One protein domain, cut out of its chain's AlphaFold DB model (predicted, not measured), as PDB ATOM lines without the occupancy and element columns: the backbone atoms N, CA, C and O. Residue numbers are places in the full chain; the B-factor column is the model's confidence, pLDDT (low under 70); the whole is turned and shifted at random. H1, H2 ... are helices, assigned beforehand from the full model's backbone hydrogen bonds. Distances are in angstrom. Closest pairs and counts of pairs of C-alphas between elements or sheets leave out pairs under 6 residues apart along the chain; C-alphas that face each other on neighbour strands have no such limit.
ATOM      1  N   ASP A  20     231.097 128.756  69.658       61.97
ATOM      2  CA  ASP A  20     231.317 130.190  69.451       61.97
ATOM      3  C   ASP A  20     230.033 130.931  69.045       61.97
ATOM      4  O   ASP A  20     229.730 132.015  69.549       61.97
ATOM      5  N   PHE A  21     229.228 130.326  68.168       58.59
ATOM      6  CA  PHE A  21     227.959 130.902  67.731       58.59
ATOM      7  C   PHE A  21     226.881 130.774  68.803       58.59
ATOM      8  O   PHE A  21     226.085 131.696  68.974       58.59
ATOM      9  N   SER A  22     226.861 129.676  69.560       66.00
ATOM     10  CA  SER A  22     225.941 129.511  70.688       66.00
ATOM     11  C   SER A  22     226.200 130.561  71.775       66.00
ATOM     12  O   SER A  22     225.252 131.159  72.287       66.00
ATOM     13  N   LEU A  23     227.469 130.845  72.087       68.06
ATOM     14  CA  LEU A  23     227.866 131.887  73.040       68.06
ATOM     15  C   LEU A  23     227.498 133.291  72.548       68.06
ATOM     16  O   LEU A  23     226.957 134.087  73.318       68.06
ATOM     17  N   MET A  24     227.727 133.580  71.265       69.25
ATOM     18  CA  MET A  24     227.339 134.848  70.638       69.25
ATOM     19  C   MET A  24     225.826 135.088  70.740       69.25
ATOM     20  O   MET A  24     225.380 136.171  71.117       69.25
ATOM     21  N   LEU A  25     225.038 134.043  70.485       67.44
ATOM     22  CA  LEU A  25     223.576 134.075  70.489       67.44
ATOM     23  C   LEU A  25     223.012 134.217  71.915       67.44
ATOM     24  O   LEU A  25     222.073 134.981  72.135       67.44
ATOM     25  N   ILE A  26     223.627 133.566  72.909       72.56
ATOM     26  CA  ILE A  26     223.313 133.777  74.334       72.56
ATOM     27  C   ILE A  26     223.621 135.221  74.753       72.56
ATOM     28  O   ILE A  26     222.797 135.852  75.420       72.56
ATOM     29  N   GLY A  27     224.775 135.759  74.344       73.38
ATOM     30  CA  GLY A  27     225.149 137.146  74.616       73.38
ATOM     31  C   GLY A  27     224.128 138.135  74.057       73.38
ATOM     32  O   GLY A  27     223.729 139.081  74.737       73.38
ATOM     33  N   GLU A  28     223.628 137.877  72.853       61.50
ATOM     34  CA  GLU A  28     222.637 138.736  72.215       61.50
ATOM     35  C   GLU A  28     221.247 138.612  72.851       61.50
ATOM     36  O   GLU A  28     220.581 139.625  73.066       61.50
ATOM     37  N   ILE A  29     220.834 137.410  73.269       73.31
ATOM     38  CA  ILE A  29     219.605 137.219  74.056       73.31
ATOM     39  C   ILE A  29     219.678 138.001  75.370       73.31
ATOM     40  O   ILE A  29     218.715 138.687  75.727       73.31
ATOM     41  N   LEU A  30     220.806 137.938  76.086       75.19
ATOM     42  CA  LEU A  30     221.018 138.698  77.320       75.19
ATOM     43  C   LEU A  30     220.973 140.206  77.062       75.19
ATOM     44  O   LEU A  30     220.323 140.943  77.799       75.19
ATOM     45  N   PHE A  31     221.591 140.672  75.979       72.19
ATOM     46  CA  PHE A  31     221.596 142.089  75.638       72.19
ATOM     47  C   PHE A  31     220.196 142.607  75.262       72.19
ATOM     48  O   PHE A  31     219.749 143.634  75.777       72.19
ATOM     49  N   VAL A  32     219.458 141.866  74.427       69.94
ATOM     50  CA  VAL A  32     218.079 142.200  74.032       69.94
ATOM     51  C   VAL A  32     217.140 142.179  75.237       69.94
ATOM     52  O   VAL A  32     216.289 143.060  75.368       69.94
ATOM     53  N   SER A  33     217.295 141.212  76.142       71.12
ATOM     54  CA  SER A  33     216.474 141.129  77.354       71.12
ATOM     55  C   SER A  33     216.786 142.256  78.341       71.12
ATOM     56  O   SER A  33     215.848 142.882  78.832       71.12
ATOM     57  N   ILE A  34     218.057 142.619  78.548       77.25
ATOM     58  CA  ILE A  34     218.438 143.814  79.323       77.25
ATOM     59  C   ILE A  34     217.811 145.073  78.710       77.25
ATOM     60  O   ILE A  34     217.219 145.885  79.423       77.25
ATOM     61  N   TRP A  35     217.863 145.217  77.385       65.25
ATOM     62  CA  TRP A  35     217.277 146.366  76.694       65.25
ATOM     63  C   TRP A  35     215.748 146.427  76.825       65.25
ATOM     64  O   TRP A  35     215.174 147.487  77.092       65.25
ATOM     65  N   ALA A  36     215.066 145.288  76.682       69.25
ATOM     66  CA  ALA A  36     213.623 145.182  76.876       69.25
ATOM     67  C   ALA A  36     213.218 145.531  78.318       69.25
ATOM     68  O   ALA A  36     212.255 146.268  78.531       69.25
ATOM     69  N   VAL A  37     213.993 145.070  79.302       72.56
ATOM     70  CA  VAL A  37     213.790 145.368  80.725       72.56
ATOM     71  C   VAL A  37     213.971 146.862  81.005       72.56
ATOM     72  O   VAL A  37     213.111 147.462  81.649       72.56
ATOM     73  N   ILE A  38     215.000 147.507  80.442       65.12
ATOM     74  CA  ILE A  38     215.202 148.966  80.538       65.12
ATOM     75  C   ILE A  38     214.003 149.727  79.954       65.12
ATOM     76  O   ILE A  38     213.533 150.702  80.546       65.12
ATOM     77  N   ARG A  39     213.458 149.264  78.823       56.66
ATOM     78  CA  ARG A  39     212.287 149.877  78.180       56.66
ATOM     79  C   ARG A  39     211.021 149.778  79.035       56.66
ATOM     80  O   ARG A  39     210.222 150.713  79.040       56.66
ATOM     81  N   ILE A  40     210.850 148.672  79.758       65.25
ATOM     82  CA  ILE A  40     209.722 148.448  80.674       65.25
ATOM     83  C   ILE A  40     209.885 149.263  81.965       65.25
ATOM     84  O   ILE A  40     208.910 149.839  82.445       65.25
ATOM     85  N   LEU A  41     211.104 149.353  82.508       58.06
ATOM     86  CA  LEU A  41     211.407 150.083  83.746       58.06
ATOM     87  C   LEU A  41     211.358 151.607  83.583       58.06
ATOM     88  O   LEU A  41     210.956 152.307  84.511       58.06
ATOM     89  N   PHE A  42     211.713 152.137  82.407       54.84
ATOM     90  CA  PHE A  42     211.761 153.582  82.158       54.84
ATOM     91  C   PHE A  42     210.837 154.045  81.014       54.84
ATOM     92  O   PHE A  42     211.287 154.684  80.057       54.84
ATOM     93  N   PRO A  43     209.508 153.848  81.118       50.62
ATOM     94  CA  PRO A  43     208.569 154.247  80.067       50.62
ATOM     95  C   PRO A  43     208.480 155.775  79.908       50.62
ATOM     96  O   PRO A  43     208.103 156.281  78.850       50.62
ATOM     97  N   LYS A  44     208.845 156.538  80.952       44.31
ATOM     98  CA  LYS A  44     208.851 158.009  80.925       44.31
ATOM     99  C   LYS A  44     209.895 158.582  79.960       44.31
ATOM    100  O   LYS A  44     209.582 159.578  79.320       44.31
ATOM    101  N   ILE A  45     211.060 157.945  79.789       53.16
ATOM    102  CA  ILE A  45     212.101 158.398  78.843       53.16
ATOM    103  C   ILE A  45     211.549 158.385  77.405       53.16
ATOM    104  O   ILE A  45     211.664 159.369  76.680       53.16
ATOM    105  N   PHE A  46     210.801 157.336  77.047       50.62
ATOM    106  CA  PHE A  46     210.148 157.200  75.739       50.62
ATOM    107  C   PHE A  46     208.933 158.130  75.539       50.62
ATOM    108  O   PHE A  46     208.595 158.502  74.414       50.62
ATOM    109  N   LYS A  47     208.251 158.535  76.621       43.62
ATOM    110  CA  LYS A  47     207.100 159.458  76.551       43.62
ATOM    111  C   LYS A  47     207.529 160.911  76.290       43.62
ATOM    112  O   LYS A  47     206.784 161.647  75.646       43.62
ATOM    113  N   TYR A  48     208.717 161.304  76.757       45.59
ATOM    114  CA  TYR A  48     209.334 162.605  76.452       45.59
ATOM    115  C   TYR A  48     209.879 162.669  75.026       45.59
ATOM    116  O   TYR A  48     209.687 163.677  74.350       45.59
ATOM    117  N   GLU A  49     210.456 161.567  74.547       48.50
ATOM    118  CA  GLU A  49     210.811 161.373  73.142       48.50
ATOM    119  C   GLU A  49     209.616 161.703  72.229       48.50
ATOM    120  O   GLU A  49     209.725 162.577  71.377       48.50
ATOM    121  N   LYS A  50     208.428 161.134  72.498       46.16
ATOM    122  CA  LYS A  50     207.206 161.378  71.707       46.16
ATOM    123  C   LYS A  50     206.747 162.838  71.644       46.16
ATOM    124  O   LYS A  50     206.200 163.232  70.625       46.16
ATOM    125  N   LYS A  51     206.978 163.639  72.687       41.16
ATOM    126  CA  LYS A  51     206.582 165.060  72.704       41.16
ATOM    127  C   LYS A  51     207.598 165.986  72.032       41.16
ATOM    128  O   LYS A  51     207.181 166.964  71.435       41.16
ATOM    129  N   MET A  52     208.892 165.659  72.064       45.66
ATOM    130  CA  MET A  52     209.888 166.333  71.213       45.66
ATOM    131  C   MET A  52     209.788 165.897  69.736       45.66
ATOM    132  O   MET A  52     210.362 166.547  68.868       45.66
ATOM    133  N   PHE A  53     209.091 164.794  69.431       46.78
ATOM    134  CA  PHE A  53     209.002 164.223  68.080       46.78
ATOM    135  C   PHE A  53     208.045 164.930  67.118       46.78
ATOM    136  O   PHE A  53     208.273 164.816  65.916       46.78
ATOM    137  N   ASP A  54     207.027 165.647  67.596       49.31
ATOM    138  CA  ASP A  54     206.073 166.326  66.705       49.31
ATOM    139  C   ASP A  54     206.587 167.698  66.218       49.31
ATOM    140  O   ASP A  54     206.200 168.150  65.143       49.31
ATOM    141  N   GLU A  55     207.520 168.339  66.935       46.81
ATOM    142  CA  GLU A  55     208.038 169.673  66.574       46.81
ATOM    143  C   GLU A  55     209.145 169.651  65.498       46.81
ATOM    144  O   GLU A  55     209.317 170.620  64.758       46.81
ATOM    145  N   ILE A  56     209.881 168.542  65.355       52.44
ATOM    146  CA  ILE A  56     211.077 168.459  64.485       52.44
ATOM    147  C   ILE A  56     210.721 168.182  63.008       52.44
ATOM    148  O   ILE A  56     211.536 168.405  62.115       52.44
ATOM    149  N   PHE A  57     209.481 167.780  62.706       49.25
ATOM    150  CA  PHE A  57     209.052 167.371  61.358       49.25
ATOM    151  C   PHE A  57     209.102 168.470  60.271       49.25
ATOM    152  O   PHE A  57     208.836 168.177  59.105       49.25
ATOM    153  N   SER A  58     209.452 169.718  60.605       53.16
ATOM    154  CA  SER A  58     209.467 170.843  59.656       53.16
ATOM    155  C   SER A  58     210.817 171.114  58.975       53.16
ATOM    156  O   SER A  58     210.842 171.824  57.968       53.16
ATOM    157  N   LEU A  59     211.935 170.536  59.445       53.28
ATOM    158  CA  LEU A  59     213.254 170.761  58.839       53.28
ATOM    159  C   LEU A  59     213.770 169.496  58.140       53.28
ATOM    160  O   LEU A  59     214.150 168.512  58.769       53.28
ATOM    161  N   LYS A  60     213.805 169.520  56.804       57.69
ATOM    162  CA  LYS A  60     214.253 168.395  55.969       57.69
ATOM    163  C   LYS A  60     215.786 168.284  55.985       57.69
ATOM    164  O   LYS A  60     216.448 168.622  55.010       57.69
ATOM    165  N   ILE A  61     216.353 167.845  57.109       62.72
ATOM    166  CA  ILE A  61     217.802 167.646  57.262       62.72
ATOM    167  C   ILE A  61     218.215 166.404  56.450       62.72
ATOM    168  O   ILE A  61     217.585 165.348  56.588       62.72
ATOM    169  N   PRO A  62     219.238 166.478  55.583       72.81
ATOM    170  CA  PRO A  62     219.692 165.329  54.814       72.81
ATOM    171  C   PRO A  62     220.256 164.229  55.725       72.81
ATOM    172  O   PRO A  62     220.897 164.479  56.742       72.81
ATOM    173  N   LEU A  63     220.042 162.973  55.323       68.75
ATOM    174  CA  LEU A  63     220.399 161.765  56.086       68.75
ATOM    175  C   LEU A  63     221.877 161.730  56.511       68.75
ATOM    176  O   LEU A  63     222.204 161.281  57.606       68.75
ATOM    177  N   ARG A  64     222.759 162.266  55.662       69.81
ATOM    178  CA  ARG A  64     224.191 162.407  55.937       69.81
ATOM    179  C   ARG A  64     224.450 163.312  57.143       69.81
ATOM    180  O   ARG A  64     225.212 162.934  58.023       69.81
ATOM    181  N   GLU A  65     223.804 164.471  57.208       67.12
ATOM    182  CA  GLU A  65     223.959 165.414  58.324       67.12
ATOM    183  C   GLU A  65     223.404 164.835  59.624       67.12
ATOM    184  O   GLU A  65     224.052 164.951  60.658       67.12
ATOM    185  N   LYS A  66     222.277 164.109  59.557       71.06
ATOM    186  CA  LYS A  66     221.751 163.350  60.704       71.06
ATOM    187  C   LYS A  66     222.779 162.339  61.210       71.06
ATOM    188  O   LYS A  66     223.023 162.260  62.406       71.06
ATOM    189  N   PHE A  67     223.422 161.598  60.313       72.06
ATOM    190  CA  PHE A  67     224.430 160.610  60.695       72.06
ATOM    191  C   PHE A  67     225.680 161.249  61.322       72.06
ATOM    192  O   PHE A  67     226.127 160.808  62.377       72.06
ATOM    193  N   PHE A  68     226.225 162.318  60.734       75.25
ATOM    194  CA  PHE A  68     227.387 163.006  61.316       75.25
ATOM    195  C   PHE A  68     227.063 163.680  62.647       75.25
ATOM    196  O   PHE A  68     227.869 163.627  63.569       75.25
ATOM    197  N   ALA A  69     225.871 164.257  62.783       71.56
ATOM    198  CA  ALA A  69     225.426 164.823  64.048       71.56
ATOM    199  C   ALA A  69     225.164 163.742  65.111       71.56
ATOM    200  O   ALA A  69     225.391 163.986  66.293       71.56
ATOM    201  N   ALA A  70     224.760 162.530  64.711       71.25
ATOM    202  CA  ALA A  70     224.664 161.383  65.614       71.25
ATOM    203  C   ALA A  70     226.040 161.005  66.187       71.25
ATOM    204  O   ALA A  70     226.147 160.671  67.360       71.25
ATOM    205  N   LEU A  71     227.116 161.138  65.406       78.69
ATOM    206  CA  LEU A  71     228.483 160.882  65.882       78.69
ATOM    207  C   LEU A  71     228.996 161.915  66.898       78.69
ATOM    208  O   LEU A  71     230.065 161.719  67.467       78.69
ATOM    209  N   LEU A  72     228.263 163.000  67.144       75.31
ATOM    210  CA  LEU A  72     228.606 163.984  68.174       75.31
ATOM    211  C   LEU A  72     228.000 163.632  69.542       75.31
ATOM    212  O   LEU A  72     228.391 164.216  70.553       75.31
ATOM    213  N   ASP A  73     227.069 162.674  69.598       77.81
ATOM    214  CA  ASP A  73     226.414 162.244  70.833       77.81
ATOM    215  C   ASP A  73     226.870 160.840  71.251       77.81
ATOM    216  O   ASP A  73     226.734 159.869  70.506       77.81
ATOM    217  N   LYS A  74     227.376 160.709  72.485       77.44
ATOM    218  CA  LYS A  74     227.879 159.433  73.024       77.44
ATOM    219  C   LYS A  74     226.824 158.320  72.987       77.44
ATOM    220  O   LYS A  74     227.165 157.161  72.760       77.44
ATOM    221  N   THR A  75     225.554 158.667  73.184       76.50
ATOM    222  CA  THR A  75     224.432 157.719  73.186       76.50
ATOM    223  C   THR A  75     224.158 157.208  71.780       76.50
ATOM    224  O   THR A  75     223.956 156.012  71.576       76.50
ATOM    225  N   ALA A  76     224.189 158.101  70.792       74.12
ATOM    226  CA  ALA A  76     223.976 157.730  69.402       74.12
ATOM    227  C   ALA A  76     225.157 156.937  68.827       74.12
ATOM    228  O   ALA A  76     224.926 155.983  68.089       74.12
ATOM    229  N   ILE A  77     226.397 157.235  69.232       77.38
ATOM    230  CA  ILE A  77     227.563 156.395  68.913       77.38
ATOM    231  C   ILE A  77     227.384 154.984  69.481       77.38
ATOM    232  O   ILE A  77     227.590 154.011  68.762       77.38
ATOM    233  N   ALA A  78     226.973 154.856  70.748       79.75
ATOM    234  CA  ALA A  78     226.747 153.549  71.365       79.75
ATOM    235  C   ALA A  78     225.646 152.755  70.635       79.75
ATOM    236  O   ALA A  78     225.809 151.561  70.381       79.75
ATOM    237  N   LEU A  79     224.556 153.421  70.236       79.62
ATOM    238  CA  LEU A  79     223.480 152.812  69.448       79.62
ATOM    239  C   LEU A  79     223.939 152.401  68.044       79.62
ATOM    240  O   LEU A  79     223.573 151.320  67.593       79.62
ATOM    241  N   LEU A  80     224.759 153.214  67.369       81.00
ATOM    242  CA  LEU A  80     225.338 152.868  66.069       81.00
ATOM    243  C   LEU A  80     226.298 151.686  66.180       81.00
ATOM    244  O   LEU A  80     226.186 150.760  65.387       81.00
ATOM    245  N   ALA A  81     227.186 151.675  67.174       81.56
ATOM    246  CA  ALA A  81     228.114 150.571  67.401       81.56
ATOM    247  C   ALA A  81     227.367 149.260  67.694       81.56
ATOM    248  O   ALA A  81     227.683 148.223  67.110       81.56
ATOM    249  N   THR A  82     226.329 149.327  68.532       82.62
ATOM    250  CA  THR A  82     225.451 148.185  68.821       82.62
ATOM    251  C   THR A  82     224.724 147.723  67.559       82.62
ATOM    252  O   THR A  82     224.721 146.535  67.258       82.62
ATOM    253  N   ALA A  83     224.162 148.648  66.775       84.69
ATOM    254  CA  ALA A  83     223.509 148.320  65.513       84.69
ATOM    255  C   ALA A  83     224.485 147.672  64.520       84.69
ATOM    256  O   ALA A  83     224.141 146.687  63.881       84.69
ATOM    257  N   THR A  84     225.715 148.179  64.401       85.12
ATOM    258  CA  THR A  84     226.744 147.592  63.536       85.12
ATOM    259  C   THR A  84     227.083 146.172  63.972       85.12
ATOM    260  O   THR A  84     227.079 145.271  63.134       85.12
ATOM    261  N   TYR A  85     227.315 145.954  65.269       83.56
ATOM    262  CA  TYR A  85     227.582 144.625  65.815       83.56
ATOM    263  C   TYR A  85     226.419 143.658  65.549       83.56
ATOM    264  O   TYR A  85     226.626 142.616  64.928       83.56
ATOM    265  N   SER A  86     225.188 144.032  65.909       85.00
ATOM    266  CA  SER A  86     223.998 143.207  65.667       85.00
ATOM    267  C   SER A  86     223.724 142.987  64.177       85.00
ATOM    268  O   SER A  86     223.225 141.928  63.804       85.00
ATOM    269  N   SER A  87     224.117 143.910  63.291       83.31
ATOM    270  CA  SER A  87     224.074 143.700  61.837       83.31
ATOM    271  C   SER A  87     225.021 142.590  61.390       83.31
ATOM    272  O   SER A  87     224.623 141.755  60.578       83.31
ATOM    273  N   PHE A  88     226.249 142.552  61.921       85.44
ATOM    274  CA  PHE A  88     227.182 141.460  61.641       85.44
ATOM    275  C   PHE A  88     226.634 140.130  62.152       85.44
ATOM    276  O   PHE A  88     226.616 139.158  61.398       85.44
ATOM    277  N   VAL A  89     226.124 140.086  63.387       84.00
ATOM    278  CA  VAL A  89     225.566 138.842  63.940       84.00
ATOM    279  C   VAL A  89     224.360 138.373  63.133       84.00
ATOM    280  O   VAL A  89     224.279 137.206  62.749       84.00
ATOM    281  N   THR A  90     223.462 139.297  62.788       87.56
ATOM    282  CA  THR A  90     222.301 139.034  61.930       87.56
ATOM    283  C   THR A  90     222.729 138.445  60.590       87.56
ATOM    284  O   THR A  90     222.138 137.465  60.142       87.56
ATOM    285  N   PHE A  91     223.761 139.011  59.957       84.94
ATOM    286  CA  PHE A  91     224.276 138.538  58.675       84.94
ATOM    287  C   PHE A  91     224.816 137.105  58.765       84.94
ATOM    288  O   PHE A  91     224.448 136.260  57.950       84.94
ATOM    289  N   PHE A  92     225.626 136.798  59.783       82.88
ATOM    290  CA  PHE A  92     226.152 135.445  59.970       82.88
ATOM    291  C   PHE A  92     225.057 134.439  60.335       82.88
ATOM    292  O   PHE A  92     225.008 133.369  59.731       82.88
ATOM    293  N   MET A  93     224.134 134.779  61.242       81.31
ATOM    294  CA  MET A  93     222.990 133.910  61.546       81.31
ATOM    295  C   MET A  93     222.127 133.659  60.313       81.31
ATOM    296  O   MET A  93     221.667 132.539  60.111       81.31
ATOM    297  N   PHE A  94     221.921 134.677  59.476       83.81
ATOM    298  CA  PHE A  94     221.175 134.526  58.235       83.81
ATOM    299  C   PHE A  94     221.859 133.534  57.287       83.81
ATOM    300  O   PHE A  94     221.186 132.658  56.758       83.81
ATOM    301  N   ILE A  95     223.185 133.609  57.116       83.88
ATOM    302  CA  ILE A  95     223.947 132.642  56.304       83.88
ATOM    303  C   ILE A  95     223.858 131.230  56.903       83.88
ATOM    304  O   ILE A  95     223.555 130.272  56.188       83.88
ATOM    305  N   ILE A  96     224.075 131.099  58.214       78.69
ATOM    306  CA  ILE A  96     224.048 129.814  58.930       78.69
ATOM    307  C   ILE A  96     222.667 129.164  58.856       78.69
ATOM    308  O   ILE A  96     222.568 127.945  58.746       78.69
ATOM    309  N   ALA A  97     221.597 129.960  58.831       81.06
ATOM    310  CA  ALA A  97     220.236 129.455  58.709       81.06
ATOM    311  C   ALA A  97     219.988 128.629  57.435       81.06
ATOM    312  O   ALA A  97     218.980 127.928  57.380       81.06
ATOM    313  N   PHE A  98     220.874 128.681  56.431       79.56
ATOM    314  CA  PHE A  98     220.784 127.880  55.208       79.56
ATOM    315  C   PHE A  98     221.742 126.675  55.168       79.56
ATOM    316  O   PHE A  98     221.673 125.904  54.209       79.56
ATOM    317  N   GLN A  99     222.607 126.466  56.172       75.81
ATOM    318  CA  GLN A  99     223.670 125.446  56.123       75.81
ATOM    319  C   GLN A  99     223.819 124.616  57.420       75.81
ATOM    320  O   GLN A  99     224.756 124.861  58.179       75.81
ATOM    321  N   PRO A 100     222.999 123.568  57.666       76.00
ATOM    322  CA  PRO A 100     221.779 123.128  56.972       76.00
ATOM    323  C   PRO A 100     220.554 123.993  57.317       76.00
ATOM    324  O   PRO A 100     220.555 124.712  58.312       76.00
ATOM    325  N   PHE A 101     219.493 123.927  56.504       80.06
ATOM    326  CA  PHE A 101     218.341 124.819  56.662       80.06
ATOM    327  C   PHE A 101     217.670 124.702  58.041       80.06
ATOM    328  O   PHE A 101     217.079 123.670  58.369       80.06
ATOM    329  N   ASN A 102     217.702 125.787  58.817       78.75
ATOM    330  CA  ASN A 102     217.139 125.862  60.160       78.75
ATOM    331  C   ASN A 102     216.193 127.068  60.291       78.75
ATOM    332  O   ASN A 102     216.613 128.224  60.395       78.75
ATOM    333  N   LYS A 103     214.882 126.785  60.335       81.06
ATOM    334  CA  LYS A 103     213.818 127.802  60.438       81.06
ATOM    335  C   LYS A 103     213.916 128.643  61.713       81.06
ATOM    336  O   LYS A 103     213.543 129.812  61.690       81.06
ATOM    337  N   THR A 104     214.412 128.073  62.809       80.38
ATOM    338  CA  THR A 104     214.527 128.769  64.096       80.38
ATOM    339  C   THR A 104     215.593 129.857  64.025       80.38
ATOM    340  O   THR A 104     215.320 130.997  64.396       80.38
ATOM    341  N   ILE A 105     216.770 129.536  63.476       80.19
ATOM    342  CA  ILE A 105     217.863 130.502  63.269       80.19
ATOM    343  C   ILE A 105     217.432 131.580  62.267       80.19
ATOM    344  O   ILE A 105     217.692 132.762  62.482       80.19
ATOM    345  N   LEU A 106     216.690 131.196  61.221       80.88
ATOM    346  CA  LEU A 106     216.133 132.152  60.264       80.88
ATOM    347  C   LEU A 106     215.196 133.161  60.949       80.88
ATOM    348  O   LEU A 106     215.373 134.365  60.778       80.88
ATOM    349  N   ILE A 107     214.234 132.700  61.759       81.75
ATOM    350  CA  ILE A 107     213.323 133.590  62.502       81.75
ATOM    351  C   ILE A 107     214.110 134.495  63.454       81.75
ATOM    352  O   ILE A 107     213.845 135.696  63.508       81.75
ATOM    353  N   LEU A 108     215.108 133.948  64.159       81.12
ATOM    354  CA  LEU A 108     215.968 134.733  65.043       81.12
ATOM    355  C   LEU A 108     216.708 135.839  64.282       81.12
ATOM    356  O   LEU A 108     216.731 136.976  64.740       81.12
ATOM    357  N   SER A 109     217.249 135.535  63.098       85.00
ATOM    358  CA  SER A 109     217.930 136.524  62.252       85.00
ATOM    359  C   SER A 109     216.988 137.637  61.794       85.00
ATOM    360  O   SER A 109     217.365 138.805  61.806       85.00
ATOM    361  N   ILE A 110     215.730 137.315  61.484       84.38
ATOM    362  CA  ILE A 110     214.726 138.314  61.100       84.38
ATOM    363  C   ILE A 110     214.372 139.213  62.290       84.38
ATOM    364  O   ILE A 110     214.307 140.432  62.141       84.38
ATOM    365  N   ILE A 111     214.172 138.641  63.481       85.25
ATOM    366  CA  ILE A 111     213.909 139.421  64.701       85.25
ATOM    367  C   ILE A 111     215.091 140.351  64.990       85.25
ATOM    368  O   ILE A 111     214.900 141.538  65.264       85.25
ATOM    369  N   LEU A 112     216.313 139.831  64.879       83.69
ATOM    370  CA  LEU A 112     217.525 140.590  65.141       83.69
ATOM    371  C   LEU A 112     217.751 141.710  64.120       83.69
ATOM    372  O   LEU A 112     218.147 142.817  64.492       83.69
ATOM    373  N   LEU A 113     217.382 141.482  62.857       83.50
ATOM    374  CA  LEU A 113     217.362 142.514  61.826       83.50
ATOM    375  C   LEU A 113     216.433 143.674  62.210       83.50
ATOM    376  O   LEU A 113     216.817 144.837  62.109       83.50
ATOM    377  N   VAL A 114     215.220 143.375  62.691       84.62
ATOM    378  CA  VAL A 114     214.248 144.400  63.112       84.62
ATOM    379  C   VAL A 114     214.778 145.210  64.301       84.62
ATOM    380  O   VAL A 114     214.646 146.439  64.327       84.62
ATOM    381  N   ILE A 115     215.417 144.552  65.271       84.62
ATOM    382  CA  ILE A 115     216.047 145.219  66.421       84.62
ATOM    383  C   ILE A 115     217.188 146.131  65.949       84.62
ATOM    384  O   ILE A 115     217.238 147.303  66.320       84.62
ATOM    385  N   THR A 116     218.044 145.628  65.061       84.38
ATOM    386  CA  THR A 116     219.171 146.373  64.487       84.38
ATOM    387  C   THR A 116     218.707 147.629  63.751       84.38
ATOM    388  O   THR A 116     219.214 148.727  63.995       84.38
ATOM    389  N   LEU A 117     217.680 147.503  62.904       82.50
ATOM    390  CA  LEU A 117     217.065 148.638  62.213       82.50
ATOM    391  C   LEU A 117     216.468 149.653  63.196       82.50
ATOM    392  O   LEU A 117     216.557 150.859  62.967       82.50
ATOM    393  N   THR A 118     215.903 149.184  64.311       83.38
ATOM    394  CA  THR A 118     215.370 150.060  65.363       83.38
ATOM    395  C   THR A 118     216.479 150.881  66.026       83.38
ATOM    396  O   THR A 118     216.310 152.085  66.216       83.38
ATOM    397  N   PHE A 119     217.626 150.270  66.339       82.44
ATOM    398  CA  PHE A 119     218.785 150.984  66.887       82.44
ATOM    399  C   PHE A 119     219.354 152.004  65.907       82.44
ATOM    400  O   PHE A 119     219.617 153.144  66.294       82.44
ATOM    401  N   PHE A 120     219.463 151.636  64.631       81.00
ATOM    402  CA  PHE A 120     219.922 152.547  63.589       81.00
ATOM    403  C   PHE A 120     218.983 153.752  63.424       81.00
ATOM    404  O   PHE A 120     219.429 154.898  63.373       81.00
ATOM    405  N   TYR A 121     217.669 153.509  63.418       81.81
ATOM    406  CA  TYR A 121     216.664 154.569  63.351       81.81
ATOM    407  C   TYR A 121     216.724 155.510  64.564       81.81
ATOM    408  O   TYR A 121     216.699 156.729  64.396       81.81
ATOM    409  N   LEU A 122     216.846 154.966  65.780       79.69
ATOM    410  CA  LEU A 122     216.980 155.767  67.001       79.69
ATOM    411  C   LEU A 122     218.245 156.631  66.976       79.69
ATOM    412  O   LEU A 122     218.177 157.819  67.289       79.69
ATOM    413  N   ALA A 123     219.377 156.076  66.542       80.31
ATOM    414  CA  ALA A 123     220.620 156.827  66.441       80.31
ATOM    415  C   ALA A 123     220.531 157.985  65.436       80.31
ATOM    416  O   ALA A 123     220.909 159.113  65.756       80.31
ATOM    417  N   LEU A 124     219.970 157.740  64.246       80.12
ATOM    418  CA  LEU A 124     219.743 158.790  63.247       80.12
ATOM    419  C   LEU A 124     218.827 159.897  63.766       80.12
ATOM    420  O   LEU A 124     219.015 161.066  63.434       80.12
ATOM    421  N   LYS A 125     217.847 159.541  64.595       76.88
ATOM    422  CA  LYS A 125     216.913 160.497  65.182       76.88
ATOM    423  C   LYS A 125     217.561 161.373  66.255       76.88
ATOM    424  O   LYS A 125     217.291 162.570  66.313       76.88
ATOM    425  N   ILE A 126     218.457 160.810  67.069       79.50
ATOM    426  CA  ILE A 126     219.297 161.596  67.987       79.50
ATOM    427  C   ILE A 126     220.185 162.554  67.186       79.50
ATOM    428  O   ILE A 126     220.305 163.729  67.532       79.50
ATOM    429  N   GLY A 127     220.746 162.076  66.076       78.56
ATOM    430  CA  GLY A 127     221.515 162.904  65.159       78.56
ATOM    431  C   GLY A 127     220.719 164.047  64.538       78.56
ATOM    432  O   GLY A 127     221.201 165.170  64.482       78.56
ATOM    433  N   GLU A 128     219.470 163.811  64.144       76.12
ATOM    434  CA  GLU A 128     218.565 164.863  63.671       76.12
ATOM    435  C   GLU A 128     218.327 165.946  64.727       76.12
ATOM    436  O   GLU A 128     218.428 167.134  64.418       76.12
ATOM    437  N   LYS A 129     218.089 165.548  65.982       76.44
ATOM    438  CA  LYS A 129     217.952 166.492  67.099       76.44
ATOM    439  C   LYS A 129     219.218 167.332  67.274       76.44
ATOM    440  O   LYS A 129     219.133 168.550  67.404       76.44
ATOM    441  N   LYS A 130     220.390 166.696  67.241       74.38
ATOM    442  CA  LYS A 130     221.678 167.390  67.366       74.38
ATOM    443  C   LYS A 130     221.922 168.344  66.202       74.38
ATOM    444  O   LYS A 130     222.282 169.491  66.433       74.38
ATOM    445  N   ALA A 131     221.669 167.915  64.969       72.94
ATOM    446  CA  ALA A 131     221.786 168.764  63.788       72.94
ATOM    447  C   ALA A 131     220.876 170.000  63.887       72.94
ATOM    448  O   ALA A 131     221.308 171.107  63.581       72.94
ATOM    449  N   PHE A 132     219.649 169.832  64.386       73.19
ATOM    450  CA  PHE A 132     218.735 170.946  64.627       73.19
ATOM    451  C   PHE A 132     219.248 171.915  65.708       73.19
ATOM    452  O   PHE A 132     219.247 173.122  65.476       73.19
ATOM    453  N   GLU A 133     219.753 171.407  66.841       74.38
ATOM    454  CA  GLU A 133     220.392 172.224  67.893       74.38
ATOM    455  C   GLU A 133     221.561 173.055  67.328       74.38
ATOM    456  O   GLU A 133     221.650 174.257  67.580       74.38
ATOM    457  N   TYR A 134     222.419 172.449  66.499       70.12
ATOM    458  CA  TYR A 134     223.532 173.149  65.848       70.12
ATOM    459  C   TYR A 134     223.068 174.241  64.876       70.12
ATOM    460  O   TYR A 134     223.643 175.330  64.865       70.12
ATOM    461  N   VAL A 135     222.026 173.983  64.079       70.56
ATOM    462  CA  VAL A 135     221.457 174.971  63.143       70.56
ATOM    463  C   VAL A 135     220.771 176.126  63.879       70.56
ATOM    464  O   VAL A 135     220.789 177.257  63.398       70.56
ATOM    465  N   GLN A 136     220.159 175.877  65.039       71.19
ATOM    466  CA  GLN A 136     219.586 176.946  65.857       71.19
ATOM    467  C   GLN A 136     220.667 177.817  66.504       71.19
ATOM    468  O   GLN A 136     220.555 179.040  66.454       71.19
ATOM    469  N   LEU A 137     221.724 177.210  67.053       69.56
ATOM    470  CA  LEU A 137     222.848 177.937  67.653       69.56
ATOM    471  C   LEU A 137     223.577 178.822  66.633       69.56
ATOM    472  O   LEU A 137     223.935 179.951  66.952       69.56
ATOM    473  N   SER A 138     223.757 178.352  65.396       65.06
ATOM    474  CA  SER A 138     224.425 179.133  64.347       65.06
ATOM    475  C   SER A 138     223.606 180.313  63.819       65.06
ATOM    476  O   SER A 138     224.179 181.209  63.214       65.06
ATOM    477  N   ARG A 139     222.284 180.342  64.046       63.47
ATOM    478  CA  ARG A 139     221.415 181.486  63.709       63.47
ATOM    479  C   ARG A 139     221.357 182.558  64.801       63.47
ATOM    480  O   ARG A 139     220.752 183.600  64.572       63.47
ATOM    481  N   GLN A 140     221.899 182.281  65.986       63.50
ATOM    482  CA  GLN A 140     221.925 183.212  67.121       63.50
ATOM    483  C   GLN A 140     223.249 183.989  67.243       63.50
ATOM    484  O   GLN A 140     223.341 184.878  68.087       63.50
TER     485      GLN A 140
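What this domain is: This is residues 20 to 140 of the 141 residues of an uncharacterized protein of Thermoprotei archaeon (UniProt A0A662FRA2). The model is a long helical hairpin, H4 and H5, with the short helix H3 set across H5, and H1 and H2 form a loose arch over the hairpin. H1 starts close to H4 and slants away until residues 33 to 48, the corner where H1 passes into H2, stick out; the chain then returns to H3, leaving an open space under the arch. Residues 135 to 140, of which 135 to 138 belong to H5, stick out at the far end of the hairpin's longer arm. The printed part has 121 residues, with five named helices in the order H1, H2, H3, H4, H5 and no named strand; its class is all helix. It is loose, with a radius of gyration of the C-alphas of 17.2 A, and elongated, spanning 60 by 31 by 22 A.

How they stand to each other: Begin with the longest helix, H5, residues 103 to 138. H4, residues 74 to 96, touches it, with Ala 76 and Ala 123 as the closest C-alphas, 4.6 A apart. The two run opposite ways at a shallow tilt of 23 degrees and form a helical hairpin. H3, residues 63 to 70, touches residues 123 to 131 of H5 alone; look at Ala 70 and Gly 127, the closest C-alphas, 3.5 A apart. Their lines are about perpendicular, at 81 degrees. H1, residues 20 to 41, is close to H4 but not clearly touching: the closest C-alphas, Met 24 and Val 89, are 8.0 A apart, at a steep tilt of 43 degrees, opposite ways. H1 and H5 are near each other. H2, residues 43 to 52, meets H1 only through their link and is apart from H3, H4 and H5. In the backbone, every O i to N i+4 pair is within hydrogen-bond range in H1, H3, H4 and H5, and 5 of 6 in H2.

Where its parts are: Find C-alpha 103 at (213.818, 127.802, 60.438); from there H5 runs 52.6 A to C-alpha 138 at (224.425, 179.133, 64.347). H4 is 33.0 A long. H1 begins at C-alpha 20, at (231.317, 130.190, 69.451), and runs 31.6 A. H2 and H3 measure 15.0 A and 10.4 A.

The domain as a whole: The farthest C-alphas, Pro 100 and Gln 140, are 60.9 A apart. The printed part, residues 20 to 140, has no cut. The links H1 to H2 and H3 to H4 are tight, H2 to H3 and H4 to H5 are short, and no link is long. Mean pLDDT of the printed part is 71.7; look for values under 70 at, among others, residues 20 to 25, 38 to 61 and 137 to 140. H2 has a mean of 47.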